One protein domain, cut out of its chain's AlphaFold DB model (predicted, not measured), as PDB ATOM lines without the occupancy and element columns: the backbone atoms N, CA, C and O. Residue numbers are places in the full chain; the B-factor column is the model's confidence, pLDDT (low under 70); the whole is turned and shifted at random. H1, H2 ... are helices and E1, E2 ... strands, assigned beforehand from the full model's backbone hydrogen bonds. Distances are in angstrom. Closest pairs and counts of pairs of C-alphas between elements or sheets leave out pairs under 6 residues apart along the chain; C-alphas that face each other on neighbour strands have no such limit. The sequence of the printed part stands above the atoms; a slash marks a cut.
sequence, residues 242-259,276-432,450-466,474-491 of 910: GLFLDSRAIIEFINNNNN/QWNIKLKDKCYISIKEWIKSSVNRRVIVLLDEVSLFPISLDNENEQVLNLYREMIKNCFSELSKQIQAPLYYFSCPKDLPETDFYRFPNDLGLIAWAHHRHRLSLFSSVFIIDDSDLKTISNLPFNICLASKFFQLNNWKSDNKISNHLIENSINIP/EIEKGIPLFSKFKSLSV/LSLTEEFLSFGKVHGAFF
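AT A GLANCE: This is residues 242 to 259, 276 to 432, 450 to 466 and 474 to 491 of the 910 residues of the protein "SWIM-type domain-containing protein" of Dictyostelium purpureum (UniProt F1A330). A twisted sheet of seven strands runs through the middle of the domain with helices over both faces, making three layers: the long helix H5, H2 and, at the E7 edge, H9 on one face, H6 and H10 on the other. Beyond the end of E1 a ribbon of two strands, E2 and E3, packs on residues 326 to 337 of H5. The printed part has 210 residues with ten named helices and nine named strands, in the order E1 H1 E2 E3 H2 E4 H3 H4 H5 E5 H6 E6 H7 E7 H8 H9 H10 E8 E9. The large sheet is mixed, ordered E7 E6 E1 E4 E5 E9 E8, and the class is mixed, helices and strands. The whole is compact, with a radius of gyration of the C-alphas of 16.8 A and spans of 46 by 43 by 35 A.

HOW THE PARTS SIT: E1, residues 242 to 246, is parallel to its neighbours E4, residues 299 to 306, and E6, residues 384 to 387; N 243 and O 300 are 2.8 A apart and N 386 and O 244 also 2.8 A, within hydrogen-bond range. H1, residues 247 to 250, is on the sheet at a height of 5.5 A, over none of its strands. E2, residues 251 to 255, and E3, residues 277 to 281, are antiparallel, with N 254 and O 278 at 2.8 A. H2, residues 285 to 294, is over E4 and runs along it at 12 degrees on the local plane. H3, residues 307 to 310, only grazes the sheet; H4, residues 313 to 316, is not on it. H5, residues 320 to 341, is on the same face as H2, at a height of 9.1 A, over E5, residues 345 to 350, and E9, residues 486 to 490. With residues 337 to 341 alone H5 touches H2, the closest C-alphas being those of Lys 290 and Ile 341, 4.5 A, at a steep tilt of 50 degrees, the same way. E4, H3 H4 H5, E5 form a strand-helix-strand unit, two parallel neighbour strands with helices between; N 303 and O 346 are 2.8 A apart. E5 is antiparallel to E9, with N 347 and O 488 at 2.9 A. H6, residues 367 to 376, is on the opposite face, over E4 and E5, at a height of 8.8 A; E5, H6, E6 form a split unit, with E1 and E4 between its strands, and a right-handed crossover. H7, residues 392 to 397, only grazes the sheet; E6, H7 and edge strand E7, residues 401 to 404, form a strand-helix-strand unit whose crossover is right-handed, with N 403 and O 385 at 2.9 A. H8, residues 405 to 408, touches H9, residues 416 to 422, with the C-alphas of Phe 408 and Lys 419 closest, 5.7 A. H9 runs across E7 at 79 degrees on the local plane. H10, residues 456 to 466, on the same face as H6, runs slantwise to edge strand E8, residues 476 to 480, at 48 degrees on the local plane. E8 and E9 are a hairpin, with N 479 and O 487 at 2.8 A. Every O i to N i+4 pair is within hydrogen-bond range in H5, H6, H7, H9 and H10; H2 has 5 of 6, and H1, H3, H4 and H8 are too short for such a pair.

IN THESE COORDINATES: E1 begins at C-alpha 242 (197.081, 151.493, 264.577). E4 measures 22.7 A from first to last C-alpha, E5 16.7 A, H10 15.3 A and H2 15.1 A. H5 measures 31.1 A, from C-alpha 320 (217.340, 152.877, 240.448) to C-alpha 341. E9 ends at C-alpha 490 (205.305, 163.174, 257.904).

THE WHOLE: The C-alphas of Asn 258 and Glu 450 are the two farthest apart, 55.1 A. Residues 260 to 275, 433 to 449 and 467 to 473 are not printed, with C-alpha gaps of 11.3, 33.0 and 10.3 A. Of the links printed whole, E5 to H6 is long. The mean pLDDT of the printed part is 88.1, and 15 residues are under 70, among them 355 to 358 and 450 to 456.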
ATOM      1  N   GLY A 242     196.631 151.311 265.952       95.81
ATOM      2  CA  GLY A 242     197.081 151.493 264.577       95.81
ATOM      3  C   GLY A 242     195.930 151.363 263.583       95.81
ATOM      4  O   GLY A 242     195.206 150.370 263.606       95.81
ATOM      5  N   LEU A 243     195.802 152.333 262.683       97.81
ATOM      6  CA  LEU A 243     195.171 152.140 261.382       97.81
ATOM      7  C   LEU A 243     196.297 151.854 260.394       97.81
ATOM      8  O   LEU A 243     197.007 152.765 259.955       97.81
ATOM      9  N   PHE A 244     196.501 150.574 260.111       97.75
ATOM     10  CA  PHE A 244     197.482 150.124 259.139       97.75
ATOM     11  C   PHE A 244     196.877 150.239 257.745       97.75
ATOM     12  O   PHE A 244     195.831 149.656 257.479       97.75
ATOM     13  N   LEU A 245     197.517 150.990 256.858       97.56
ATOM     14  CA  LEU A 245     197.077 151.185 255.482       97.56
ATOM     15  C   LEU A 245     198.008 150.413 254.553       97.56
ATOM     16  O   LEU A 245     199.207 150.687 254.516       97.56
ATOM     17  N   ASP A 246     197.467 149.484 253.773       96.31
ATOM     18  CA  ASP A 246     198.151 149.001 252.578       96.31
ATOM     19  C   ASP A 246     198.380 150.193 251.637       96.31
ATOM     20  O   ASP A 246     197.437 150.906 251.290       96.31
ATOM     21  N   SER A 247     199.624 150.437 251.219       96.31
ATOM     22  CA  SER A 247     199.934 151.517 250.271       96.31
ATOM     23  C   SER A 247     199.075 151.469 248.996       96.31
ATOM     24  O   SER A 247     198.647 152.518 248.511       96.31
ATOM     25  N   ARG A 248     198.718 150.272 248.508       95.75
ATOM     26  CA  ARG A 248     197.841 150.070 247.339       95.75
ATOM     27  C   ARG A 248     196.408 150.530 247.597       95.75
ATOM     28  O   ARG A 248     195.740 150.987 246.677       95.75
ATOM     29  N   ALA A 249     195.940 150.483 248.845       96.81
ATOM     30  CA  ALA A 249     194.597 150.922 249.218       96.81
ATOM     31  C   ALA A 249     194.408 152.448 249.108       96.81
ATOM     32  O   ALA A 249     193.268 152.900 249.022       96.81
ATOM     33  N   ILE A 250     195.498 153.231 249.085       97.56
ATOM     34  CA  ILE A 250     195.466 154.708 249.082       97.56
ATOM     35  C   ILE A 250     196.225 155.381 247.929       97.56
ATOM     36  O   ILE A 250     195.967 156.551 247.662       97.56
ATOM     37  N   ILE A 251     197.129 154.683 247.237       97.50
ATOM     38  CA  ILE A 251     197.875 155.193 246.076       97.50
ATOM     39  C   ILE A 251     197.321 154.577 244.788       97.50
ATOM     40  O   ILE A 251     196.957 153.402 244.760       97.50
ATOM     41  N   GLU A 252     197.306 155.351 243.702       95.75
ATOM     42  CA  GLU A 252     197.080 154.834 242.352       95.75
ATOM     43  C   GLU A 252     198.153 155.289 241.352       95.75
ATOM     44  O   GLU A 252     198.677 156.404 241.420       95.75
ATOM     45  N   PHE A 253     198.474 154.388 240.418       95.75
ATOM     46  CA  PHE A 253     199.389 154.609 239.301       95.75
ATOM     47  C   PHE A 253     198.565 154.829 238.026       95.75
ATOM     48  O   PHE A 253     197.937 153.903 237.512       95.75
ATOM     49  N   ILE A 254     198.577 156.051 237.494       94.88
ATOM     50  CA  ILE A 254     197.888 156.427 236.253       94.88
ATOM     51  C   ILE A 254     198.889 156.373 235.098       94.88
ATOM     52  O   ILE A 254     199.926 157.028 235.140       94.88
ATOM     53  N   ASN A 255     198.579 155.614 234.047       92.88
ATOM     54  CA  ASN A 255     199.420 155.535 232.852       92.88
ATOM     55  C   ASN A 255     199.297 156.821 232.017       92.88
ATOM     56  O   ASN A 255     198.227 157.109 231.474       92.88
ATOM     57  N   ASN A 256     200.397 157.561 231.858       88.12
ATOM     58  CA  ASN A 256     200.412 158.822 231.113       88.12
ATOM     59  C   ASN A 256     200.124 158.635 229.612       88.12
ATOM     60  O   ASN A 256     199.599 159.546 228.969       88.12
ATOM     61  N   ASN A 257     200.378 157.443 229.056       84.19
ATOM     62  CA  ASN A 257     200.168 157.161 227.632       84.19
ATOM     63  C   ASN A 257     198.697 157.290 227.201       84.19
ATOM     64  O   ASN A 257     198.430 157.606 226.045       84.19
ATOM     65  N   ASN A 258     197.739 157.095 228.116       74.00
ATOM     66  CA  ASN A 258     196.314 157.186 227.788       74.00
ATOM     67  C   ASN A 258     195.835 158.637 227.585       74.00
ATOM     68  O   ASN A 258     194.852 158.851 226.880       74.00
ATOM     69  N   ASN A 259     196.529 159.632 228.152       65.19
ATOM     70  CA  ASN A 259     196.118 161.039 228.079       65.19
ATOM     71  C   ASN A 259     196.657 161.775 226.837       65.19
ATOM     72  O   ASN A 259     196.071 162.770 226.416       65.19
ATOM     73  N   GLN A 276     206.559 157.078 232.913       90.88
ATOM     74  CA  GLN A 276     205.448 156.332 232.310       90.88
ATOM     75  C   GLN A 276     204.165 156.462 233.143       90.88
ATOM     76  O   GLN A 276     203.061 156.540 232.598       90.88
ATOM     77  N   TRP A 277     204.322 156.501 234.465       93.25
ATOM     78  CA  TRP A 277     203.226 156.564 235.416       93.25
ATOM     79  C   TRP A 277     203.227 157.901 236.149       93.25
ATOM     80  O   TRP A 277     204.272 158.397 236.562       93.25
ATOM     81  N   ASN A 278     202.043 158.468 236.346       94.12
ATOM     82  CA  ASN A 278     201.813 159.461 237.382       94.12
ATOM     83  C   ASN A 278     201.327 158.746 238.650       94.12
ATOM     84  O   ASN A 278     200.511 157.828 238.563       94.12
ATOM     85  N   ILE A 279     201.811 159.171 239.814       96.25
ATOM     86  CA  ILE A 279     201.402 158.637 241.116       96.25
ATOM     87  C   ILE A 279     200.597 159.718 241.828       96.25
ATOM     88  O   ILE A 279     201.071 160.847 241.951       96.25
ATOM     89  N   LYS A 280     199.403 159.371 242.314       96.75
ATOM     90  CA  LYS A 280     198.616 160.241 243.198       96.75
ATOM     91  C   LYS A 280     197.887 159.440 244.280       96.75
ATOM     92  O   LYS A 280     197.805 158.212 244.219       96.75
ATOM     93  N   LEU A 281     197.321 160.153 245.251       97.31
ATOM     94  CA  LEU A 281     196.353 159.594 246.193       97.31
ATOM     95  C   LEU A 281     195.038 159.230 245.480       97.31
ATOM     96  O   LEU A 281     194.581 159.953 244.592       97.31
ATOM     97  N   LYS A 282     194.398 158.144 245.925       96.88
ATOM     98  CA  LYS A 282     193.008 157.810 245.585       96.88
ATOM     99  C   LYS A 282     192.071 158.879 246.160       96.88
ATOM    100  O   LYS A 282     192.187 159.261 247.329       96.88
ATOM    101  N   ASP A 283     191.136 159.357 245.342       94.06
ATOM    102  CA  ASP A 283     190.306 160.521 245.665       94.06
ATOM    103  C   ASP A 283     189.557 160.356 247.004       94.06
ATOM    104  O   ASP A 283     188.903 159.344 247.261       94.06
ATOM    105  N   LYS A 284     189.617 161.389 247.856       95.00
ATOM    106  CA  LYS A 284     188.885 161.502 249.137       95.00
ATOM    107  C   LYS A 284     189.190 160.428 250.202       95.00
ATOM    108  O   LYS A 284     188.544 160.444 251.251       95.00
ATOM    109  N   CYS A 285     190.198 159.566 250.024       96.69
ATOM    110  CA  CYS A 285     190.581 158.567 251.038       96.69
ATOM    111  C   CYS A 285     190.916 159.191 252.413       96.69
ATOM    112  O   CYS A 285     190.609 158.615 253.460       96.69
ATOM    113  N   TYR A 286     191.448 160.421 252.418       97.75
ATOM    114  CA  TYR A 286     191.754 161.196 253.621       97.75
ATOM    115  C   TYR A 286     190.539 161.453 254.528       97.75
ATOM    116  O   TYR A 286     190.729 161.650 255.725       97.75
ATOM    117  N   ILE A 287     189.304 161.450 254.006       97.12
ATOM    118  CA  ILE A 287     188.102 161.803 254.783       97.12
ATOM    119  C   ILE A 287     187.864 160.782 255.902       97.12
ATOM    120  O   ILE A 287     187.811 161.165 257.071       97.12
ATOM    121  N   SER A 288     187.798 159.487 255.567       97.50
ATOM    122  CA  SER A 288     187.625 158.427 256.573       97.50
ATOM    123  C   SER A 288     188.819 158.349 257.533       97.50
ATOM    124  O   SER A 288     188.648 158.107 258.724       97.50
ATOM    125  N   ILE A 289     190.041 158.605 257.050       98.00
ATOM    126  CA  ILE A 289     191.243 158.600 257.900       98.00
ATOM    127  C   ILE A 289     191.178 159.746 258.922       98.00
ATOM    128  O   ILE A 289     191.370 159.518 260.114       98.00
ATOM    129  N   LYS A 290     190.858 160.968 258.477       97.31
ATOM    130  CA  LYS A 290     190.737 162.156 259.333       97.31
ATOM    131  C   LYS A 290     189.649 161.991 260.388       97.31
ATOM    132  O   LYS A 290     189.868 162.317 261.551       97.31
ATOM    133  N   GLU A 291     188.489 161.469 259.994       96.69
ATOM    134  CA  GLU A 291     187.408 161.160 260.929       96.69
ATOM    135  C   GLU A 291     187.840 160.105 261.956       96.69
ATOM    136  O   GLU A 291     187.633 160.297 263.153       96.69
ATOM    137  N   TRP A 292     188.483 159.023 261.504       96.81
ATOM    138  CA  TRP A 292     188.966 157.964 262.385       96.81
ATOM    139  C   TRP A 292     189.976 158.488 263.413       96.81
ATOM    140  O   TRP A 292     189.864 158.148 264.585       96.81
ATOM    141  N   ILE A 293     190.926 159.350 263.038       95.75
ATOM    142  CA  ILE A 293     191.873 159.933 264.007       95.75
ATOM    143  C   ILE A 293     191.141 160.776 265.060       95.75
ATOM    144  O   ILE A 293     191.449 160.674 266.249       95.75
ATOM    145  N   LYS A 294     190.150 161.578 264.648       94.75
ATOM    146  CA  LYS A 294     189.447 162.519 265.532       94.75
ATOM    147  C   LYS A 294     188.684 161.864 266.689       94.75
ATOM    148  O   LYS A 294     188.434 162.552 267.673       94.75
ATOM    149  N   SER A 295     188.333 160.575 266.628       91.69
ATOM    150  CA  SER A 295     187.604 159.922 267.730       91.69
ATOM    151  C   SER A 295     188.486 159.392 268.874       91.69
ATOM    152  O   SER A 295     187.940 158.976 269.895       91.69
ATOM    153  N   SER A 296     189.829 159.422 268.783       90.69
ATOM    154  CA  SER A 296     190.701 159.174 269.952       90.69
ATOM    155  C   SER A 296     192.166 159.607 269.771       90.69
ATOM    156  O   SER A 296     192.824 159.241 268.802       90.69
ATOM    157  N   VAL A 297     192.737 160.254 270.796       84.38
ATOM    158  CA  VAL A 297     194.138 160.735 270.843       84.38
ATOM    159  C   VAL A 297     195.220 159.641 270.732       84.38
ATOM    160  O   VAL A 297     196.362 159.908 270.343       84.38
ATOM    161  N   ASN A 298     194.878 158.385 271.035       89.12
ATOM    162  CA  ASN A 298     195.815 157.254 270.995       89.12
ATOM    163  C   ASN A 298     195.924 156.607 269.599       89.12
ATOM    164  O   ASN A 298     196.566 155.570 269.435       89.12
ATOM    165  N   ARG A 299     195.295 157.195 268.579       93.69
ATOM    166  CA  ARG A 299     195.261 156.660 267.214       93.69
ATOM    167  C   ARG A 299     196.510 157.035 266.412       93.69
ATOM    168  O   ARG A 299     197.069 158.121 266.574       93.69
ATOM    169  N   ARG A 300     196.991 156.119 265.571       94.88
ATOM    170  CA  ARG A 300     198.184 156.274 264.719       94.88
ATOM    171  C   ARG A 300     197.873 155.746 263.324       94.88
ATOM    172  O   ARG A 300     197.354 154.641 263.208       94.88
ATOM    173  N   VAL A 301     198.207 156.502 262.281       97.50
ATOM    174  CA  VAL A 301     198.061 156.049 260.890       97.50
ATOM    175  C   VAL A 301     199.418 155.603 260.372       97.50
ATOM    176  O   VAL A 301     200.394 156.349 260.468       97.50
ATOM    177  N   ILE A 302     199.480 154.369 259.879       97.81
ATOM    178  CA  ILE A 302     200.725 153.689 259.531       97.81
ATOM    179  C   ILE A 302     200.577 153.072 258.144       97.81
ATOM    180  O   ILE A 302     199.856 152.094 257.980       97.81
ATOM    181  N   VAL A 303     201.273 153.607 257.146       97.62
ATOM    182  CA  VAL A 303     201.297 153.023 255.800       97.62
ATOM    183  C   VAL A 303     202.339 151.907 255.732       97.62
ATOM    184  O   VAL A 303     203.503 152.104 256.083       97.62
ATOM    185  N   LEU A 304     201.934 150.736 255.251       95.94
ATOM    186  CA  LEU A 304     202.823 149.636 254.899       95.94
ATOM    187  C   LEU A 304     203.076 149.689 253.389       95.94
ATOM    188  O   LEU A 304     202.158 149.513 252.583       95.94
ATOM    189  N   LEU A 305     204.322 149.976 253.013       94.31
ATOM    190  CA  LEU A 305     204.764 150.097 251.631       94.31
ATOM    191  C   LEU A 305     205.739 148.966 251.304       94.31
ATOM    192  O   LEU A 305     206.855 148.917 251.817       94.31
ATOM    193  N   ASP A 306     205.316 148.072 250.418       91.88
ATOM    194  CA  ASP A 306     206.182 147.077 249.796       91.88
ATOM    195  C   ASP A 306     206.302 147.399 248.310       91.88
ATOM    196  O   ASP A 306     205.327 147.302 247.564       91.88
ATOM    197  N   GLU A 307     207.496 147.802 247.877       92.44
ATOM    198  CA  GLU A 307     207.739 148.224 246.495       92.44
ATOM    199  C   GLU A 307     207.492 147.101 245.480       92.44
ATOM    200  O   GLU A 307     207.105 147.389 244.351       92.44
ATOM    201  N   VAL A 308     207.657 145.829 245.869       89.94
ATOM    202  CA  VAL A 308     207.371 144.679 244.986       89.94
ATOM    203  C   VAL A 308     205.873 144.534 244.726       89.94
ATOM    204  O   VAL A 308     205.477 144.142 243.634       89.94
ATOM    205  N   SER A 309     205.042 144.857 245.717       89.00
ATOM    206  CA  SER A 309     203.586 144.708 245.621       89.00
ATOM    207  C   SER A 309     202.911 145.969 245.075       89.00
ATOM    208  O   SER A 309     201.853 145.873 244.457       89.00
ATOM    209  N   LEU A 310     203.506 147.146 245.305       92.69
ATOM    210  CA  LEU A 310     202.972 148.446 244.890       92.69
ATOM    211  C   LEU A 310     203.367 148.845 243.460       92.69
ATOM    212  O   LEU A 310     202.548 149.429 242.751       92.69
ATOM    213  N   PHE A 311     204.612 148.600 243.036       93.38
ATOM    214  CA  PHE A 311     205.083 149.074 241.734       93.38
ATOM    215  C   PHE A 311     204.536 148.208 240.587       93.38
ATOM    216  O   PHE A 311     204.627 146.982 240.653       93.38
ATOM    217  N   PRO A 312     204.027 148.810 239.492       89.94
ATOM    218  CA  PRO A 312     203.671 148.068 238.287       89.94
ATOM    219  C   PRO A 312     204.837 147.222 237.758       89.94
ATOM    220  O   PRO A 312     205.975 147.686 237.724       89.94
ATOM    221  N   ILE A 313     204.532 146.026 237.243       87.94
ATOM    222  CA  ILE A 313     205.499 145.070 236.654       87.94
ATOM    223  C   ILE A 313     206.351 145.713 235.538       87.94
ATOM    224  O   ILE A 313     207.493 145.323 235.304       87.94
ATOM    225  N   SER A 314     205.845 146.749 234.858       84.50
ATOM    226  CA  SER A 314     206.636 147.499 233.869       84.50
ATOM    227  C   SER A 314     207.883 148.169 234.467       84.50
ATOM    228  O   SER A 314     208.824 148.440 233.733       84.50
ATOM    229  N   LEU A 315     207.909 148.401 235.785       84.81
ATOM    230  CA  LEU A 315     209.027 148.977 236.534       84.81
ATOM    231  C   LEU A 315     210.023 147.915 237.046       84.81
ATOM    232  O   LEU A 315     210.841 148.207 237.916       84.81
ATOM    233  N   ASP A 316     209.952 146.663 236.579       78.62
ATOM    234  CA  ASP A 316     210.875 145.582 236.982       78.62
ATOM    235  C   ASP A 316     212.282 145.712 236.387       78.62
ATOM    236  O   ASP A 316     213.231 145.192 236.965       78.62
ATOM    237  N   ASN A 317     212.430 146.431 235.270       79.00
ATOM    238  CA  ASN A 317     213.709 146.614 234.571       79.00
ATOM    239  C   ASN A 317     214.219 148.067 234.608       79.00
ATOM    240  O   ASN A 317     215.154 148.410 233.886       79.00
ATOM    241  N   GLU A 318     213.577 148.932 235.393       80.50
ATOM    242  CA  GLU A 318     213.913 150.355 235.459       80.50
ATOM    243  C   GLU A 318     215.175 150.618 236.282       80.50
ATOM    244  O   GLU A 318     215.491 149.909 237.237       80.50
ATOM    245  N   ASN A 319     215.900 151.680 235.925       84.19
ATOM    246  CA  ASN A 319     217.081 152.100 236.672       84.19
ATOM    247  C   ASN A 319     216.673 152.631 238.060       84.19
ATOM    248  O   ASN A 319     215.671 153.328 238.207       84.19
ATOM    249  N   GLU A 320     217.513 152.405 239.067       88.88
ATOM    250  CA  GLU A 320     217.340 152.877 240.448       88.88
ATOM    251  C   GLU A 320     217.109 154.403 240.536       88.88
ATOM    252  O   GLU A 320     216.414 154.888 241.424       88.88
ATOM    253  N   GLN A 321     217.610 155.192 239.578       88.94
ATOM    254  CA  GLN A 321     217.276 156.622 239.463       88.94
ATOM    255  C   GLN A 321     215.776 156.874 239.221       88.94
ATOM    256  O   GLN A 321     215.203 157.779 239.821       88.94
ATOM    257  N   VAL A 322     215.134 156.069 238.371       89.25
ATOM    258  CA  VAL A 322     213.700 156.154 238.059       89.25
ATOM    259  C   VAL A 322     212.868 155.668 239.248       89.25
ATOM    260  O   VAL A 322     211.892 156.319 239.618       89.25
ATOM    261  N   LEU A 323     213.294 154.586 239.914       90.88
ATOM    262  CA  LEU A 323     212.662 154.118 241.154       90.88
ATOM    263  C   LEU A 323     212.710 155.189 242.253       90.88
ATOM    264  O   LEU A 323     211.705 155.426 242.919       90.88
ATOM    265  N   ASN A 324     213.829 155.906 242.394       92.00
ATOM    266  CA  ASN A 324     213.939 157.017 243.339       92.00
ATOM    267  C   ASN A 324     212.997 158.191 243.010       92.00
ATOM    268  O   ASN A 324     212.414 158.755 243.933       92.00
ATOM    269  N   LEU A 325     212.748 158.510 241.734       93.12
ATOM    270  CA  LEU A 325     211.722 159.502 241.372       93.12
ATOM    271  C   LEU A 325     210.319 159.055 241.814       93.12
ATOM    272  O   LEU A 325     209.584 159.847 242.401       93.12
ATOM    273  N   TYR A 326     209.960 157.781 241.617       94.69
ATOM    274  CA  TYR A 326     208.677 157.249 242.095       94.69
ATOM    275  C   TYR A 326     208.576 157.213 243.630       94.69
ATOM    276  O   TYR A 326     207.519 157.540 244.173       94.69
ATOM    277  N   ARG A 327     209.666 156.897 244.348       94.38
ATOM    278  CA  ARG A 327     209.725 156.987 245.823       94.38
ATOM    279  C   ARG A 327     209.445 158.410 246.311       94.38
ATOM    280  O   ARG A 327     208.644 158.583 247.228       94.38
ATOM    281  N   GLU A 328     210.030 159.426 245.679       94.19
ATOM    282  CA  GLU A 328     209.775 160.830 246.027       94.19
ATOM    283  C   GLU A 328     208.344 161.281 245.664       94.19
ATOM    284  O   GLU A 328     207.704 161.984 246.444       94.19
ATOM    285  N   MET A 329     207.763 160.808 244.554       95.62
ATOM    286  CA  MET A 329     206.339 161.050 244.255       95.62
ATOM    287  C   MET A 329     205.400 160.433 245.304       95.62
ATOM    288  O   MET A 329     204.409 161.056 245.691       95.62
ATOM    289  N   ILE A 330     205.719 159.242 245.817       96.12
ATOM    290  CA  ILE A 330     204.956 158.609 246.903       96.12
ATOM    291  C   ILE A 330     205.116 159.380 248.219       96.12
ATOM    292  O   ILE A 330     204.129 159.622 248.912       96.12
ATOM    293  N   LYS A 331     206.330 159.837 248.543       95.62
ATOM    294  CA  LYS A 331     206.575 160.734 249.684       95.62
ATOM    295  C   LYS A 331     205.760 162.025 249.584       95.62
ATOM    296  O   LYS A 331     205.187 162.449 250.585       95.62
ATOM    297  N   ASN A 332     205.625 162.606 248.393       95.19
ATOM    298  CA  ASN A 332     204.757 163.766 248.173       95.19
ATOM    299  C   ASN A 332     203.281 163.437 248.455       95.19
ATOM    300  O   ASN A 332     202.628 164.194 249.173       95.19
ATOM    301  N   CYS A 333     202.784 162.279 248.004       96.94
ATOM    302  CA  CYS A 333     201.437 161.798 248.340       96.94
ATOM    303  C   CYS A 333     201.248 161.624 249.860       96.94
ATOM    304  O   CYS A 333     200.215 161.995 250.410       96.94
ATOM    305  N   PHE A 334     202.247 161.098 250.575       96.75
ATOM    306  CA  PHE A 334     202.201 160.960 252.036       96.75
ATOM    307  C   PHE A 334     202.267 162.311 252.771       96.75
ATOM    308  O   PHE A 334     201.559 162.500 253.763       96.75
ATOM    309  N   SER A 335     203.045 163.276 252.272       94.94
ATOM    310  CA  SER A 335     203.057 164.654 252.784       94.94
ATOM    311  C   SER A 335     201.696 165.333 252.595       94.94
ATOM    312  O   SER A 335     201.167 165.928 253.534       94.94
ATOM    313  N   GLU A 336     201.091 165.199 251.411       95.62
ATOM    314  CA  GLU A 336     199.750 165.710 251.117       95.62
ATOM    315  C   GLU A 336     198.695 165.069 252.030       95.62
ATOM    316  O   GLU A 336     197.920 165.785 252.665       95.62
ATOM    317  N   LEU A 337     198.713 163.740 252.171       96.88
ATOM    318  CA  LEU A 337     197.783 163.016 253.035       96.88
ATOM    319  C   LEU A 337     197.915 163.453 254.503       96.88
ATOM    320  O   LEU A 337     196.898 163.725 255.136       96.88
ATOM    321  N   SER A 338     199.141 163.584 255.026       96.06
ATOM    322  CA  SER A 338     199.420 164.078 256.389       96.06
ATOM    323  C   SER A 338     198.837 165.480 256.631       96.06
ATOM    324  O   SER A 338     198.180 165.724 257.648       96.06
ATOM    325  N   LYS A 339     198.978 166.386 255.652       94.50
ATOM    326  CA  LYS A 339     198.366 167.727 255.685       94.50
ATOM    327  C   LYS A 339     196.836 167.660 255.650       94.50
ATOM    328  O   LYS A 339     196.186 168.293 256.474       94.50
ATOM    329  N   GLN A 340     196.250 166.862 254.755       96.06
ATOM    330  CA  GLN A 340     194.793 166.720 254.621       96.06
ATOM    331  C   GLN A 340     194.140 166.171 255.899       96.06
ATOM    332  O   GLN A 340     193.117 166.701 256.351       96.06
ATOM    333  N   ILE A 341     194.737 165.142 256.515       96.44
ATOM    334  CA  ILE A 341     194.245 164.546 257.770       96.44
ATOM    335  C   ILE A 341     194.591 165.381 259.012       96.44
ATOM    336  O   ILE A 341     193.994 165.147 260.059       96.44
ATOM    337  N   GLN A 342     195.490 166.370 258.892       94.44
ATOM    338  CA  GLN A 342     195.999 167.212 259.987       94.44
ATOM    339  C   GLN A 342     196.569 166.385 261.157       94.44
ATOM    340  O   GLN A 342     196.362 166.702 262.326       94.44
ATOM    341  N   ALA A 343     197.280 165.298 260.847       92.56
ATOM    342  CA  ALA A 343     197.856 164.408 261.851       92.56
ATOM    343  C   ALA A 343     199.115 163.694 261.329       92.56
ATOM    344  O   ALA A 343     199.247 163.510 260.119       92.56
ATOM    345  N   PRO A 344     200.029 163.247 262.215       94.38
ATOM    346  CA  PRO A 344     201.237 162.543 261.802       94.38
ATOM    347  C   PRO A 344     200.928 161.254 261.032       94.38
ATOM    348  O   PRO A 344     200.220 160.376 261.534       94.38
ATOM    349  N   LEU A 345     201.517 161.126 259.842       96.00
ATOM    350  CA  LEU A 345     201.442 159.933 259.007       96.00
ATOM    351  C   LEU A 345     202.782 159.201 259.057       96.00
ATOM    352  O   LEU A 345     203.796 159.721 258.592       96.00
ATOM    353  N   TYR A 346     202.782 157.989 259.601       96.19
ATOM    354  CA  TYR A 346     203.959 157.125 259.629       96.19
ATOM    355  C   TYR A 346     203.937 156.187 258.423       96.19
ATOM    356  O   TYR A 346     202.865 155.771 257.985       96.19
ATOM    357  N   TYR A 347     205.101 155.805 257.906       95.88
ATOM    358  CA  TYR A 347     205.204 154.763 256.885       95.88
ATOM    359  C   TYR A 347     206.409 153.860 257.110       95.88
ATOM    360  O   TYR A 347     207.453 154.296 257.593       95.88
ATOM    361  N   PHE A 348     206.258 152.603 256.710       93.38
ATOM    362  CA  PHE A 348     207.304 151.592 256.700       93.38
ATOM    363  C   PHE A 348     207.516 151.118 255.261       93.38
ATOM    364  O   PHE A 348     206.601 150.550 254.670       93.38
ATOM    365  N   SER A 349     208.703 151.368 254.703       92.38
ATOM    366  CA  SER A 349     209.073 150.992 253.332       92.38
ATOM    367  C   SER A 349     209.989 149.768 253.302       92.38
ATOM    368  O   SER A 349     211.008 149.719 254.002       92.38
ATOM    369  N   CYS A 350     209.640 148.806 252.446       90.94
ATOM    370  CA  CYS A 350     210.458 147.662 252.066       90.94
ATOM    371  C   CYS A 350     210.890 147.794 250.587       90.94
ATOM    372  O   CYS A 350     210.076 147.538 249.693       90.94
ATOM    373  N   PRO A 351     212.152 148.195 250.316       89.06
ATOM    374  CA  PRO A 351     212.682 148.358 248.964       89.06
ATOM    375  C   PRO A 351     212.529 147.139 248.057       89.06
ATOM    376  O   PRO A 351     212.566 145.992 248.513       89.06
ATOM    377  N   LYS A 352     212.427 147.375 246.748       85.19
ATOM    378  CA  LYS A 352     212.267 146.324 245.735       85.19
ATOM    379  C   LYS A 352     213.407 145.305 245.760       85.19
ATOM    380  O   LYS A 352     213.147 144.112 245.885       85.19
ATOM    381  N   ASP A 353     214.651 145.772 245.780       81.88
ATOM    382  CA  ASP A 353     215.855 144.957 245.530       81.88
ATOM    383  C   ASP A 353     216.332 144.099 246.718       81.88
ATOM    384  O   ASP A 353     217.452 143.588 246.727       81.88
ATOM    385  N   LEU A 354     215.504 143.951 247.753       75.56
ATOM    386  CA  LEU A 354     215.820 143.195 248.964       75.56
ATOM    387  C   LEU A 354     215.783 141.671 248.726       75.56
ATOM    388  O   LEU A 354     214.692 141.144 248.491       75.56
ATOM    389  N   PRO A 355     216.921 140.946 248.829       58.25
ATOM    390  CA  PRO A 355     217.039 139.641 248.176       58.25
ATOM    391  C   PRO A 355     216.735 138.395 249.030       58.25
ATOM    392  O   PRO A 355     216.612 137.322 248.446       58.25
ATOM    393  N   GLU A 356     216.684 138.466 250.372       54.16
ATOM    394  CA  GLU A 356     216.934 137.250 251.190       54.16
ATOM    395  C   GLU A 356     215.969 136.919 252.347       54.16
ATOM    396  O   GLU A 356     216.100 135.841 252.925       54.16
ATOM    397  N   THR A 357     214.972 137.747 252.684       60.25
ATOM    398  CA  THR A 357     213.930 137.332 253.651       60.25
ATOM    399  C   THR A 357     212.566 137.924 253.326       60.25
ATOM    400  O   THR A 357     212.382 139.137 253.462       60.25
ATOM    401  N   ASP A 358     211.590 137.059 253.048       69.31
ATOM    402  CA  ASP A 358     210.185 137.449 252.890       69.31
ATOM    403  C   ASP A 358     209.625 138.125 254.152       69.31
ATOM    404  O   ASP A 358     208.745 138.961 254.035       69.31
ATOM    405  N   PHE A 359     210.208 137.894 255.343       83.25
ATOM    406  CA  PHE A 359     209.667 138.355 256.635       83.25
ATOM    407  C   PHE A 359     209.289 139.851 256.735       83.25
ATOM    408  O   PHE A 359     208.480 140.221 257.580       83.25
ATOM    409  N   TYR A 360     209.856 140.729 255.907       80.94
ATOM    410  CA  TYR A 360     209.527 142.163 255.888       80.94
ATOM    411  C   TYR A 360     208.716 142.604 254.654       80.94
ATOM    412  O   TYR A 360     208.553 143.803 254.436       80.94
ATOM    413  N   ARG A 361     208.235 141.665 253.837       82.75
ATOM    414  CA  ARG A 361     207.348 141.907 252.698       82.75
ATOM    415  C   ARG A 361     205.903 141.983 253.164       82.75
ATOM    416  O   ARG A 361     205.449 141.167 253.964       82.75
ATOM    417  N   PHE A 362     205.170 142.950 252.632       81.00
ATOM    418  CA  PHE A 362     203.738 143.075 252.852       81.00
ATOM    419  C   PHE A 362     203.031 142.663 251.553       81.00
ATOM    420  O   PHE A 362     203.354 143.202 250.493       81.00
ATOM    421  N   PRO A 363     202.110 141.684 251.594       66.56
ATOM    422  CA  PRO A 363     201.289 141.324 252.758       66.56
ATOM    423  C   PRO A 363     201.645 140.032 253.502       66.56
ATOM    424  O   PRO A 363     201.020 139.721 254.513       66.56
ATOM    425  N   ASN A 364     202.560 139.224 252.966       67.88
ATOM    426  CA  ASN A 364     202.687 137.823 253.383       67.88
ATOM    427  C   ASN A 364     203.309 137.641 254.769       67.88
ATOM    428  O   ASN A 364     203.124 136.587 255.378       67.88
ATOM    429  N   ASP A 365     204.015 138.655 255.266       79.69
ATOM    430  CA  ASP A 365     204.840 138.534 256.449       79.69
ATOM    431  C   ASP A 365     204.684 139.703 257.428       79.69
ATOM    432  O   ASP A 365     204.204 140.796 257.122       79.69
ATOM    433  N   LEU A 366     205.090 139.437 258.670       89.31
ATOM    434  CA  LEU A 366     204.714 140.247 259.825       89.31
ATOM    435  C   LEU A 366     205.840 141.158 260.328       89.31
ATOM    436  O   LEU A 366     205.688 141.770 261.376       89.31
ATOM    437  N   GLY A 367     206.972 141.279 259.631       88.75
ATOM    438  CA  GLY A 367     208.154 142.001 260.115       88.75
ATOM    439  C   GLY A 367     207.971 143.512 260.220       88.75
ATOM    440  O   GLY A 367     208.354 144.094 261.234       88.75
ATOM    441  N   LEU A 368     207.328 144.154 259.235       88.62
ATOM    442  CA  LEU A 368     206.980 145.581 259.340       88.62
ATOM    443  C   LEU A 368     205.957 145.818 260.464       88.62
ATOM    444  O   LEU A 368     206.045 146.812 261.179       88.62
ATOM    445  N   ILE A 369     205.035 144.871 260.674       92.75
ATOM    446  CA  ILE A 369     204.015 144.928 261.732       92.75
ATOM    447  C   ILE A 369     204.651 144.723 263.110       92.75
ATOM    448  O   ILE A 369     204.366 145.480 264.031       92.75
ATOM    449  N   ALA A 370     205.558 143.758 263.252       92.56
ATOM    450  CA  ALA A 370     206.336 143.511 264.461       92.56
ATOM    451  C   ALA A 370     207.166 144.733 264.845       92.56
ATOM    452  O   ALA A 370     207.226 145.106 266.021       92.56
ATOM    453  N   TRP A 371     207.757 145.383 263.843       89.06
ATOM    454  CA  TRP A 371     208.528 146.594 264.035       89.06
ATOM    455  C   TRP A 371     207.647 147.781 264.448       89.06
ATOM    456  O   TRP A 371     207.921 148.415 265.466       89.06
ATOM    457  N   ALA A 372     206.529 148.011 263.750       91.19
ATOM    458  CA  ALA A 372     205.531 149.018 264.107       91.19
ATOM    459  C   ALA A 372     204.933 148.796 265.509       91.19
ATOM    460  O   ALA A 372     204.775 149.751 266.268       91.19
ATOM    461  N   HIS A 373     204.652 147.542 265.874       91.25
ATOM    462  CA  HIS A 373     204.130 147.130 267.178       91.25
ATOM    463  C   HIS A 373     205.061 147.574 268.313       91.25
ATOM    464  O   HIS A 373     204.604 148.248 269.238       91.25
ATOM    465  N   HIS A 374     206.363 147.288 268.202       87.75
ATOM    466  CA  HIS A 374     207.363 147.766 269.160       87.75
ATOM    467  C   HIS A 374     207.459 149.291 269.159       87.75
ATOM    468  O   HIS A 374     207.338 149.945 270.196       87.75
ATOM    469  N   ARG A 375     207.656 149.857 267.964       86.00
ATOM    470  CA  ARG A 375     208.019 151.258 267.759       86.00
ATOM    471  C   ARG A 375     206.934 152.232 268.200       86.00
ATOM    472  O   ARG A 375     207.247 153.257 268.796       86.00
ATOM    473  N   HIS A 376     205.678 151.908 267.912       86.88
ATOM    474  CA  HIS A 376     204.520 152.753 268.204       86.88
ATOM    475  C   HIS A 376     203.701 152.248 269.396       86.88
ATOM    476  O   HIS A 376     202.670 152.838 269.702       86.88
ATOM    477  N   ARG A 377     204.146 151.188 270.091       86.50
ATOM    478  CA  ARG A 377     203.466 150.569 271.250       86.50
ATOM    479  C   ARG A 377     201.980 150.272 270.984       86.50
ATOM    480  O   ARG A 377     201.102 150.717 271.730       86.50
ATOM    481  N   LEU A 378     201.720 149.559 269.890       89.38
ATOM    482  CA  LEU A 378     200.379 149.353 269.330       89.38
ATOM    483  C   LEU A 378     199.658 148.151 269.942       89.38
ATOM    484  O   LEU A 378     200.208 147.055 269.966       89.38
ATOM    485  N   SER A 379     198.403 148.317 270.356       90.88
ATOM    486  CA  SER A 379     197.515 147.185 270.628       90.88
ATOM    487  C   SER A 379     197.121 146.557 269.294       90.88
ATOM    488  O   SER A 379     196.241 147.072 268.604       90.88
ATOM    489  N   LEU A 380     197.769 145.459 268.901       91.31
ATOM    490  CA  LEU A 380     197.447 144.782 267.638       91.31
ATOM    491  C   LEU A 380     196.025 144.196 267.622       91.31
ATOM    492  O   LEU A 380     195.404 144.174 266.567       91.31
ATOM    493  N   PHE A 381     195.479 143.835 268.788       90.19
ATOM    494  CA  PHE A 381     194.081 143.414 268.956       90.19
ATOM    495  C   PHE A 381     193.070 144.529 268.672       90.19
ATOM    496  O   PHE A 381     191.977 144.267 268.184       90.19
ATOM    497  N   SER A 382     193.422 145.776 268.994       91.00
ATOM    498  CA  SER A 382     192.557 146.943 268.770       91.00
ATOM    499  C   SER A 382     192.827 147.634 267.431       91.00
ATOM    500  O   SER A 382     192.038 148.476 267.010       91.00
ATOM    501  N   SER A 383     193.960 147.327 266.796       94.88
ATOM    502  CA  SER A 383     194.380 147.903 265.519       94.88
ATOM    503  C   SER A 383     193.607 147.287 264.355       94.88
ATOM    504  O   SER A 383     193.163 146.142 264.428       94.88
ATOM    505  N   VAL A 384     193.465 148.047 263.271       96.31
ATOM    506  CA  VAL A 384     192.715 147.641 262.075       96.31
ATOM    507  C   VAL A 384     193.589 147.818 260.840       96.31
ATOM    508  O   VAL A 384     194.293 148.819 260.703       96.31
ATOM    509  N   PHE A 385     193.531 146.841 259.942       96.75
ATOM    510  CA  PHE A 385     194.266 146.814 258.685       96.75
ATOM    511  C   PHE A 385     193.320 147.110 257.519       96.75
ATOM    512  O   PHE A 385     192.390 146.350 257.262       96.75
ATOM    513  N   ILE A 386     193.562 148.214 256.814       97.50
ATOM    514  CA  ILE A 386     192.853 148.584 255.590       97.50
ATOM    515  C   ILE A 386     193.612 148.001 254.404       97.50
ATOM    516  O   ILE A 386     194.702 148.466 254.064       97.50
ATOM    517  N   ILE A 387     193.034 146.961 253.809       96.69
ATOM    518  CA  ILE A 387     193.646 146.162 252.741       96.69
ATOM    519  C   ILE A 387     192.984 146.498 251.405       96.69
ATOM    520  O   ILE A 387     191.770 146.708 251.352       96.69
ATOM    521  N   ASP A 388     193.771 146.554 250.327       95.56
ATOM    522  CA  ASP A 388     193.224 146.735 248.982       95.56
ATOM    523  C   ASP A 388     192.364 145.526 248.577       95.56
ATOM    524  O   ASP A 388     192.766 144.373 248.747       95.56
ATOM    525  N   ASP A 389     191.174 145.789 248.036       94.88
ATOM    526  CA  ASP A 389     190.171 144.772 247.697       94.88
ATOM    527  C   ASP A 389     190.668 143.691 246.719       94.88
ATOM    528  O   ASP A 389     190.068 142.617 246.637       94.88
ATOM    529  N   SER A 390     191.752 143.946 245.976       92.50
ATOM    530  CA  SER A 390     192.354 142.962 245.072       92.50
ATOM    531  C   SER A 390     193.174 141.873 245.780       92.50
ATOM    532  O   SER A 390     193.364 140.794 245.211       92.50
ATOM    533  N   ASP A 391     193.634 142.093 247.018       89.69
ATOM    534  CA  ASP A 391     194.555 141.178 247.703       89.69
ATOM    535  C   ASP A 391     193.845 140.155 248.609       89.69
ATOM    536  O   ASP A 391     193.956 140.134 249.839       89.69
ATOM    537  N   LEU A 392     193.134 139.233 247.955       87.56
ATOM    538  CA  LEU A 392     192.440 138.109 248.596       87.56
ATOM    539  C   LEU A 392     193.359 137.246 249.481       87.56
ATOM    540  O   LEU A 392     192.897 136.680 250.470       87.56
ATOM    541  N   LYS A 393     194.656 137.157 249.149       87.19
ATOM    542  CA  LYS A 393     195.642 136.373 249.907       87.19
ATOM    543  C   LYS A 393     195.957 137.024 251.255       87.19
ATOM    544  O   LYS A 393     196.108 136.320 252.251       87.19
ATOM    545  N   THR A 394     196.036 138.352 251.301       85.94
ATOM    546  CA  THR A 394     196.165 139.108 252.557       85.94
ATOM    547  C   THR A 394     194.950 138.888 253.435       85.94
ATOM    548  O   THR A 394     195.086 138.560 254.609       85.94
ATOM    549  N   ILE A 395     193.759 139.031 252.846       87.94
ATOM    550  CA  ILE A 395     192.480 138.976 253.556       87.94
ATOM    551  C   ILE A 395     192.291 137.621 254.260       87.94
ATOM    552  O   ILE A 395     191.777 137.588 255.376       87.94
ATOM    553  N   SER A 396     192.754 136.515 253.663       85.25
ATOM    554  CA  SER A 396     192.680 135.183 254.282       85.25
ATOM    555  C   SER A 396     193.799 134.866 255.280       85.25
ATOM    556  O   SER A 396     193.594 134.039 256.164       85.25
ATOM    557  N   ASN A 397     194.990 135.453 255.119       87.50
ATOM    558  CA  ASN A 397     196.200 134.992 255.818       87.50
ATOM    559  C   ASN A 397     196.699 135.948 256.903       87.50
ATOM    560  O   ASN A 397     197.424 135.514 257.799       87.50
ATOM    561  N   LEU A 398     196.372 137.238 256.815       90.25
ATOM    562  CA  LEU A 398     196.837 138.228 257.775       90.25
ATOM    563  C   LEU A 398     196.095 138.017 259.110       90.25
ATOM    564  O   LEU A 398     194.864 138.120 259.144       90.25
ATOM    565  N   PRO A 399     196.806 137.733 260.215       91.06
ATOM    566  CA  PRO A 399     196.198 137.292 261.465       91.06
ATOM    567  C   PRO A 399     195.752 138.481 262.328       91.06
ATOM    568  O   PRO A 399     196.108 138.552 263.494       91.06
ATOM    569  N   PHE A 400     195.050 139.460 261.756       92.94
ATOM    570  CA  PHE A 400     194.610 140.678 262.446       92.94
ATOM    571  C   PHE A 400     193.240 141.132 261.934       92.94
ATOM    572  O   PHE A 400     192.752 140.641 260.920       92.94
ATOM    573  N   ASN A 401     192.622 142.097 262.613       94.25
ATOM    574  CA  ASN A 401     191.341 142.653 262.189       94.25
ATOM    575  C   ASN A 401     191.499 143.449 260.885       94.25
ATOM    576  O   ASN A 401     192.264 144.416 260.827       94.25
ATOM    577  N   ILE A 402     190.767 143.053 259.844       95.75
ATOM    578  CA  ILE A 402     190.852 143.631 258.496       95.75
ATOM    579  C   ILE A 402     189.558 144.367 258.158       95.75
ATOM    580  O   ILE A 402     188.469 143.903 258.476       95.75
ATOM    581  N   CYS A 403     189.661 145.489 257.453       97.12
ATOM    582  CA  CYS A 403     188.547 146.098 256.736       97.12
ATOM    583  C   CYS A 403     188.987 146.363 255.289       97.12
ATOM    584  O   CYS A 403     190.126 146.753 255.036       97.12
ATOM    585  N   LEU A 404     188.098 146.147 254.323       97.62
ATOM    586  CA  LEU A 404     188.424 146.371 252.912       97.62
ATOM    587  C   LEU A 404     188.447 147.868 252.581       97.62
ATOM    588  O   LEU A 404     187.618 148.634 253.089       97.62
ATOM    589  N   ALA A 405     189.358 148.282 251.699       97.62
ATOM    590  CA  ALA A 405     189.512 149.672 251.280       97.62
ATOM    591  C   ALA A 405     188.208 150.256 250.709       97.62
ATOM    592  O   ALA A 405     187.783 151.329 251.140       97.62
ATOM    593  N   SER A 406     187.508 149.524 249.834       96.88
ATOM    594  CA  SER A 406     186.218 149.944 249.259       96.88
ATOM    595  C   SER A 406     185.125 150.207 250.299       96.88
ATOM    596  O   SER A 406     184.215 150.999 250.049       96.88
ATOM    597  N   LYS A 407     185.206 149.559 251.467       97.50
ATOM    598  CA  LYS A 407     184.258 149.705 252.579       97.50
ATOM    599  C   LYS A 407     184.645 150.847 253.506       97.50
ATOM    600  O   LYS A 407     183.801 151.669 253.856       97.50
ATOM    601  N   PHE A 408     185.923 150.940 253.859       97.88
ATOM    602  CA  PHE A 408     186.420 151.988 254.744       97.88
ATOM    603  C   PHE A 408     186.388 153.375 254.083       97.88
ATOM    604  O   PHE A 408     185.965 154.354 254.703       97.88
ATOM    605  N   PHE A 409     186.759 153.473 252.803       97.62
ATOM    606  CA  PHE A 409     186.745 154.726 252.038       97.62
ATOM    607  C   PHE A 409     185.391 155.039 251.380       97.62
ATOM    608  O   PHE A 409     185.279 156.032 250.660       97.62
ATOM    609  N   GLN A 410     184.341 154.249 251.640       95.44
ATOM    610  CA  GLN A 410     183.010 154.533 251.107       95.44
ATOM    611  C   GLN A 410     182.508 155.902 251.601       95.44
ATOM    612  O   GLN A 410     182.458 156.174 252.803       95.44
ATOM    613  N   LEU A 411     182.102 156.757 250.660       93.19
ATOM    614  CA  LEU A 411     181.525 158.074 250.932       93.19
ATOM    615  C   LEU A 411     180.033 157.929 251.259       93.19
ATOM    616  O   LEU A 411     179.167 158.125 250.412       93.19
ATOM    617  N   ASN A 412     179.749 157.526 252.492       91.69
ATOM    618  CA  ASN A 412     178.410 157.449 253.065       91.69
ATOM    619  C   ASN A 412     178.368 158.189 254.415       91.69
ATOM    620  O   ASN A 412     179.402 158.566 254.962       91.69
ATOM    621  N   ASN A 413     177.166 158.365 254.967       91.19
ATOM    622  CA  ASN A 413     176.950 159.074 256.235       91.19
ATOM    623  C   ASN A 413     177.346 158.247 257.479       91.19
ATOM    624  O   ASN A 413     176.998 158.616 258.600       91.19
ATOM    625  N   TRP A 414     177.999 157.091 257.314       91.75
ATOM    626  CA  TRP A 414     178.465 156.298 258.450       91.75
ATOM    627  C   TRP A 414     179.787 156.848 258.950       91.75
ATOM    628  O   TRP A 414     180.690 157.112 258.159       91.75
ATOM    629  N   LYS A 415     179.927 156.939 260.273       94.62
ATOM    630  CA  LYS A 415     181.213 157.266 260.881       94.62
ATOM    631  C   LYS A 415     182.228 156.163 260.620       94.62
ATOM    632  O   LYS A 415     181.866 154.990 260.579       94.62
ATOM    633  N   SER A 416     183.498 156.514 260.500       93.62
ATOM    634  CA  SER A 416     184.586 155.576 260.200       93.62
ATOM    635  C   SER A 416     184.687 154.416 261.200       93.62
ATOM    636  O   SER A 416     184.916 153.286 260.778       93.62
ATOM    637  N   ASP A 417     184.410 154.642 262.489       93.81
ATOM    638  CA  ASP A 417     184.308 153.561 263.484       93.81
ATOM    639  C   ASP A 417     183.137 152.597 263.186       93.81
ATOM    640  O   ASP A 417     183.300 151.385 263.301       93.81
ATOM    641  N   ASN A 418     182.000 153.107 262.692       95.69
ATOM    642  CA  ASN A 418     180.862 152.285 262.254       95.69
ATOM    643  C   ASN A 418     181.154 151.548 260.933       95.69
ATOM    644  O   ASN A 418     180.684 150.431 260.733       95.69
ATOM    645  N   LYS A 419     181.920 152.153 260.009       96.12
ATOM    646  CA  LYS A 419     182.372 151.471 258.778       96.12
ATOM    647  C   LYS A 419     183.253 150.277 259.129       96.12
ATOM    648  O   LYS A 419     183.059 149.209 258.562       96.12
ATOM    649  N   ILE A 420     184.168 150.460 260.085       95.62
ATOM    650  CA  ILE A 420     184.998 149.386 260.634       95.62
ATOM    651  C   ILE A 420     184.107 148.324 261.283       95.62
ATOM    652  O   ILE A 420     184.156 147.186 260.840       95.62
ATOM    653  N   SER A 421     183.248 148.662 262.255       95.06
ATOM    654  CA  SER A 421     182.436 147.655 262.965       95.06
ATOM    655  C   SER A 421     181.508 146.852 262.049       95.06
ATOM    656  O   SER A 421     181.308 145.662 262.266       95.06
ATOM    657  N   ASN A 422     180.948 147.482 261.011       96.00
ATOM    658  CA  ASN A 422     179.997 146.840 260.101       96.00
ATOM    659  C   ASN A 422     180.674 146.006 258.996       96.00
ATOM    660  O   ASN A 422     179.996 145.238 258.308       96.00
ATOM    661  N   HIS A 423     181.981 146.183 258.783       96.31
ATOM    662  CA  HIS A 423     182.748 145.541 257.710       96.31
ATOM    663  C   HIS A 423     184.069 144.924 258.202       96.31
ATOM    664  O   HIS A 423     184.984 144.708 257.404       96.31
ATOM    665  N   LEU A 424     184.156 144.625 259.502       96.00
ATOM    666  CA  LEU A 424     185.309 143.976 260.106       96.00
ATOM    667  C   LEU A 424     185.354 142.499 259.711       96.00
ATOM    668  O   LEU A 424     184.386 141.759 259.877       96.00
ATOM    669  N   ILE A 425     186.509 142.071 259.223       95.31
ATOM    670  CA  ILE A 425     186.878 140.673 259.057       95.31
ATOM    671  C   ILE A 425     187.788 140.346 260.243       95.31
ATOM    672  O   ILE A 425     188.960 140.732 260.281       95.31
ATOM    673  N   GLU A 426     187.219 139.695 261.255       91.75
ATOM    674  CA  GLU A 426     187.926 139.314 262.477       91.75
ATOM    675  C   GLU A 426     188.773 138.052 262.253       91.75
ATOM    676  O   GLU A 426     188.357 136.936 262.557       91.75
ATOM    677  N   ASN A 427     190.012 138.224 261.784       86.94
ATOM    678  CA  ASN A 427     191.018 137.152 261.805       86.94
ATOM    679  C   ASN A 427     191.739 137.060 263.169       86.94
ATOM    680  O   ASN A 427     192.830 136.495 263.261       86.94
ATOM    681  N   SER A 428     191.146 137.618 264.231       73.88
ATOM    682  CA  SER A 428     191.708 137.707 265.586       73.88
ATOM    683  C   SER A 428     192.068 136.342 266.186       73.88
ATOM    684  O   SER A 428     193.079 136.220 266.871       73.88
ATOM    685  N   ILE A 429     191.310 135.296 265.840       75.62
ATOM    686  CA  ILE A 429     191.557 133.890 266.217       75.62
ATOM    687  C   ILE A 429     192.946 133.400 265.757       75.62
ATOM    688  O   ILE A 429     193.530 132.516 266.380       75.62
ATOM    689  N   ASN A 430     193.492 133.984 264.685       82.62
ATOM    690  CA  ASN A 430     194.802 133.629 264.147       82.62
ATOM    691  C   ASN A 430     195.948 134.484 264.718       82.62
ATOM    692  O   ASN A 430     197.102 134.222 264.361       82.62
ATOM    693  N   ILE A 431     195.675 135.490 265.569       85.38
ATOM    694  CA  ILE A 431     196.722 136.324 266.184       85.38
ATOM    695  C   ILE A 431     197.720 135.401 266.899       85.38
ATOM    696  O   ILE A 431     197.312 134.560 267.703       85.38
ATOM    697  N   PRO A 432     199.035 135.530 266.642       88.75
ATOM    698  CA  PRO A 432     200.025 134.709 267.325       88.75
ATOM    699  C   PRO A 432     199.937 134.884 268.848       88.75
ATOM    700  O   PRO A 432     200.243 135.955 269.365       88.75
ATOM    701  N   GLU A 450     217.723 159.792 279.927       39.66
ATOM    702  CA  GLU A 450     217.196 160.432 278.715       39.66
ATOM    703  C   GLU A 450     215.677 160.221 278.632       39.66
ATOM    704  O   GLU A 450     215.176 159.103 278.466       39.66
ATOM    705  N   ILE A 451     214.942 161.321 278.757       38.97
ATOM    706  CA  ILE A 451     213.480 161.367 278.736       38.97
ATOM    707  C   ILE A 451     212.969 161.214 277.283       38.97
ATOM    708  O   ILE A 451     213.578 161.714 276.344       38.97
ATOM    709  N   GLU A 452     211.837 160.523 277.093       40.75
ATOM    710  CA  GLU A 452     211.092 160.407 275.817       40.75
ATOM    711  C   GLU A 452     211.779 159.729 274.602       40.75
ATOM    712  O   GLU A 452     211.742 160.217 273.470       40.75
ATOM    713  N   LYS A 453     212.177 158.457 274.757       46.97
ATOM    714  CA  LYS A 453     212.324 157.503 273.622       46.97
ATOM    715  C   LYS A 453     210.963 156.994 273.081       46.97
ATOM    716  O   LYS A 453     210.862 155.878 272.581       46.97
ATOM    717  N   GLY A 454     209.892 157.781 273.247       45.59
ATOM    718  CA  GLY A 454     208.492 157.364 273.071       45.59
ATOM    719  C   GLY A 454     207.962 157.437 271.636       45.59
ATOM    720  O   GLY A 454     207.282 156.515 271.197       45.59
ATOM    721  N   ILE A 455     208.296 158.502 270.896       61.31
ATOM    722  CA  ILE A 455     208.098 158.601 269.438       61.31
ATOM    723  C   ILE A 455     209.363 159.257 268.859       61.31
ATOM    724  O   ILE A 455     209.397 160.462 268.638       61.31
ATOM    725  N   PRO A 456     210.438 158.490 268.625       60.69
ATOM    726  CA  PRO A 456     211.762 159.057 268.349       60.69
ATOM    727  C   PRO A 456     211.854 159.869 267.046       60.69
ATOM    728  O   PRO A 456     212.673 160.777 266.962       60.69
ATOM    729  N   LEU A 457     210.975 159.618 266.063       71.44
ATOM    730  CA  LEU A 457     210.843 160.495 264.888       71.44
ATOM    731  C   LEU A 457     210.238 161.860 265.249       71.44
ATOM    732  O   LEU A 457     210.640 162.856 264.666       71.44
ATOM    733  N   PHE A 458     209.331 161.933 266.229       76.75
ATOM    734  CA  PHE A 458     208.772 163.197 266.721       76.75
ATOM    735  C   PHE A 458     209.767 163.948 267.613       76.75
ATOM    736  O   PHE A 458     209.894 165.162 267.491       76.75
ATOM    737  N   SER A 459     210.531 163.240 268.452       70.19
ATOM    738  CA  SER A 459     211.626 163.841 269.229       70.19
ATOM    739  C   SER A 459     212.712 164.417 268.304       70.19
ATOM    740  O   SER A 459     213.174 165.536 268.519       70.19
ATOM    741  N   LYS A 460     213.067 163.691 267.231       72.12
ATOM    742  CA  LYS A 460     213.993 164.145 266.178       72.12
ATOM    743  C   LYS A 460     213.414 165.292 265.338       72.12
ATOM    744  O   LYS A 460     214.134 166.236 265.044       72.12
ATOM    745  N   PHE A 461     212.124 165.257 265.003       77.50
ATOM    746  CA  PHE A 461     211.430 166.379 264.362       77.50
ATOM    747  C   PHE A 461     211.493 167.642 265.234       77.50
ATOM    748  O   PHE A 461     211.921 168.683 264.749       77.50
ATOM    749  N   LYS A 462     211.175 167.540 266.535       77.31
ATOM    750  CA  LYS A 462     211.267 168.654 267.495       77.31
ATOM    751  C   LYS A 462     212.683 169.228 267.620       77.31
ATOM    752  O   LYS A 462     212.838 170.444 267.680       77.31
ATOM    753  N   SER A 463     213.725 168.396 267.675       75.31
ATOM    754  CA  SER A 463     215.103 168.905 267.779       75.31
ATOM    755  C   SER A 463     215.588 169.569 266.485       75.31
ATOM    756  O   SER A 463     216.304 170.570 266.539       75.31
ATOM    757  N   LEU A 464     215.147 169.076 265.324       75.19
ATOM    758  CA  LEU A 464     215.389 169.721 264.032       75.19
ATOM    759  C   LEU A 464     214.608 171.040 263.900       75.19
ATOM    760  O   LEU A 464     215.182 172.041 263.481       75.19
ATOM    761  N   SER A 465     213.343 171.088 264.332       72.69
ATOM    762  CA  SER A 465     212.514 172.298 264.237       72.69
ATOM    763  C   SER A 465     212.952 173.422 265.179       72.69
ATOM    764  O   SER A 465     212.687 174.583 264.902       72.69
ATOM    765  N   VAL A 466     213.632 173.101 266.284       75.94
ATOM    766  CA  VAL A 466     214.240 174.102 267.183       75.94
ATOM    767  C   VAL A 466     215.571 174.645 266.636       75.94
ATOM    768  O   VAL A 466     215.994 175.727 267.033       75.94
ATOM    769  N   LEU A 474     211.082 170.911 257.044       61.06
ATOM    770  CA  LEU A 474     211.090 170.115 258.280       61.06
ATOM    771  C   LEU A 474     210.017 169.009 258.380       61.06
ATOM    772  O   LEU A 474     210.088 168.189 259.289       61.06
ATOM    773  N   SER A 475     209.025 168.952 257.482       75.44
ATOM    774  CA  SER A 475     207.855 168.058 257.651       75.44
ATOM    775  C   SER A 475     208.155 166.550 257.623       75.44
ATOM    776  O   SER A 475     207.342 165.778 258.128       75.44
ATOM    777  N   LEU A 476     209.290 166.116 257.061       86.69
ATOM    778  CA  LEU A 476     209.674 164.703 256.952       86.69
ATOM    779  C   LEU A 476     210.821 164.362 257.907       86.69
ATOM    780  O   LEU A 476     211.857 165.020 257.921       86.69
ATOM    781  N   THR A 477     210.680 163.270 258.657       86.12
ATOM    782  CA  THR A 477     211.789 162.653 259.395       86.12
ATOM    783  C   THR A 477     211.857 161.155 259.105       86.12
ATOM    784  O   THR A 477     210.907 160.432 259.395       86.12
ATOM    785  N   GLU A 478     212.993 160.681 258.584       88.44
ATOM    786  CA  GLU A 478     213.269 159.257 258.328       88.44
ATOM    787  C   GLU A 478     214.304 158.675 259.311       88.44
ATOM    788  O   GLU A 478     215.204 159.371 259.808       88.44
ATOM    789  N   GLU A 479     214.192 157.371 259.569       85.06
ATOM    790  CA  GLU A 479     215.245 156.506 260.103       85.06
ATOM    791  C   GLU A 479     215.454 155.297 259.173       85.06
ATOM    792  O   GLU A 479     214.500 154.683 258.687       85.06
ATOM    793  N   PHE A 480     216.721 154.960 258.922       83.25
ATOM    794  CA  PHE A 480     217.106 153.845 258.059       83.25
ATOM    795  C   PHE A 480     217.316 152.571 258.875       83.25
ATOM    796  O   PHE A 480     217.923 152.591 259.948       83.25
ATOM    797  N   LEU A 481     216.844 151.455 258.332       76.31
ATOM    798  CA  LEU A 481     216.971 150.123 258.905       76.31
ATOM    799  C   LEU A 481     218.061 149.280 258.249       76.31
ATOM    800  O   LEU A 481     218.519 149.526 257.131       76.31
ATOM    801  N   SER A 482     218.349 148.166 258.924       74.75
ATOM    802  CA  SER A 482     218.959 146.971 258.349       74.75
ATOM    803  C   SER A 482     218.424 146.674 256.942       74.75
ATOM    804  O   SER A 482     217.219 146.482 256.721       74.75
ATOM    805  N   PHE A 483     219.359 146.562 255.999       73.62
ATOM    806  CA  PHE A 483     219.103 146.275 254.588       73.62
ATOM    807  C   PHE A 483     218.282 147.363 253.853       73.62
ATOM    808  O   PHE A 483     217.496 147.054 252.969       73.62
ATOM    809  N   GLY A 484     218.432 148.642 254.213       78.38
ATOM    810  CA  GLY A 484     217.892 149.764 253.425       78.38
ATOM    811  C   GLY A 484     216.381 149.997 253.539       78.38
ATOM    812  O   GLY A 484     215.857 150.877 252.865       78.38
ATOM    813  N   LYS A 485     215.680 149.253 254.404       86.69
ATOM    814  CA  LYS A 485     214.286 149.558 254.768       86.69
ATOM    815  C   LYS A 485     214.221 150.924 255.459       86.69
ATOM    816  O   LYS A 485     215.220 151.385 256.015       86.69
ATOM    817  N   VAL A 486     213.053 151.555 255.463       89.62
ATOM    818  CA  VAL A 486     212.882 152.905 256.027       89.62
ATOM    819  C   VAL A 486     211.642 152.963 256.908       89.62
ATOM    820  O   VAL A 486     210.611 152.393 256.558       89.62
ATOM    821  N   HIS A 487     211.729 153.682 258.026       92.00
ATOM    822  CA  HIS A 487     210.563 154.221 258.724       92.00
ATOM    823  C   HIS A 487     210.617 155.735 258.655       92.00
ATOM    824  O   HIS A 487     211.579 156.350 259.114       92.00
ATOM    825  N   GLY A 488     209.590 156.325 258.063       92.50
ATOM    826  CA  GLY A 488     209.435 157.767 258.006       92.50
ATOM    827  C   GLY A 488     208.173 158.227 258.713       92.50
ATOM    828  O   GLY A 488     207.232 157.461 258.930       92.50
ATOM    829  N   ALA A 489     208.171 159.504 259.067       93.94
ATOM    830  CA  ALA A 489     207.013 160.219 259.568       93.94
ATOM    831  C   ALA A 489     206.900 161.556 258.840       93.94
ATOM    832  O   ALA A 489     207.870 162.314 258.788       93.94
ATOM    833  N   PHE A 490     205.707 161.839 258.326       93.31
ATOM    834  CA  PHE A 490     205.305 163.174 257.904       93.31
ATOM    835  C   PHE A 490     204.501 163.825 259.019       93.31
ATOM    836  O   PHE A 490     203.422 163.334 259.370       93.31
ATOM    837  N   PHE A 491     204.998 164.937 259.541       90.69
ATOM    838  CA  PHE A 491     204.285 165.774 260.496       90.69
ATOM    839  C   PHE A 491     203.581 166.910 259.743       90.69
ATOM    840  O   PHE A 491     204.224 167.568 258.917       90.69
TER     841      PHE A 491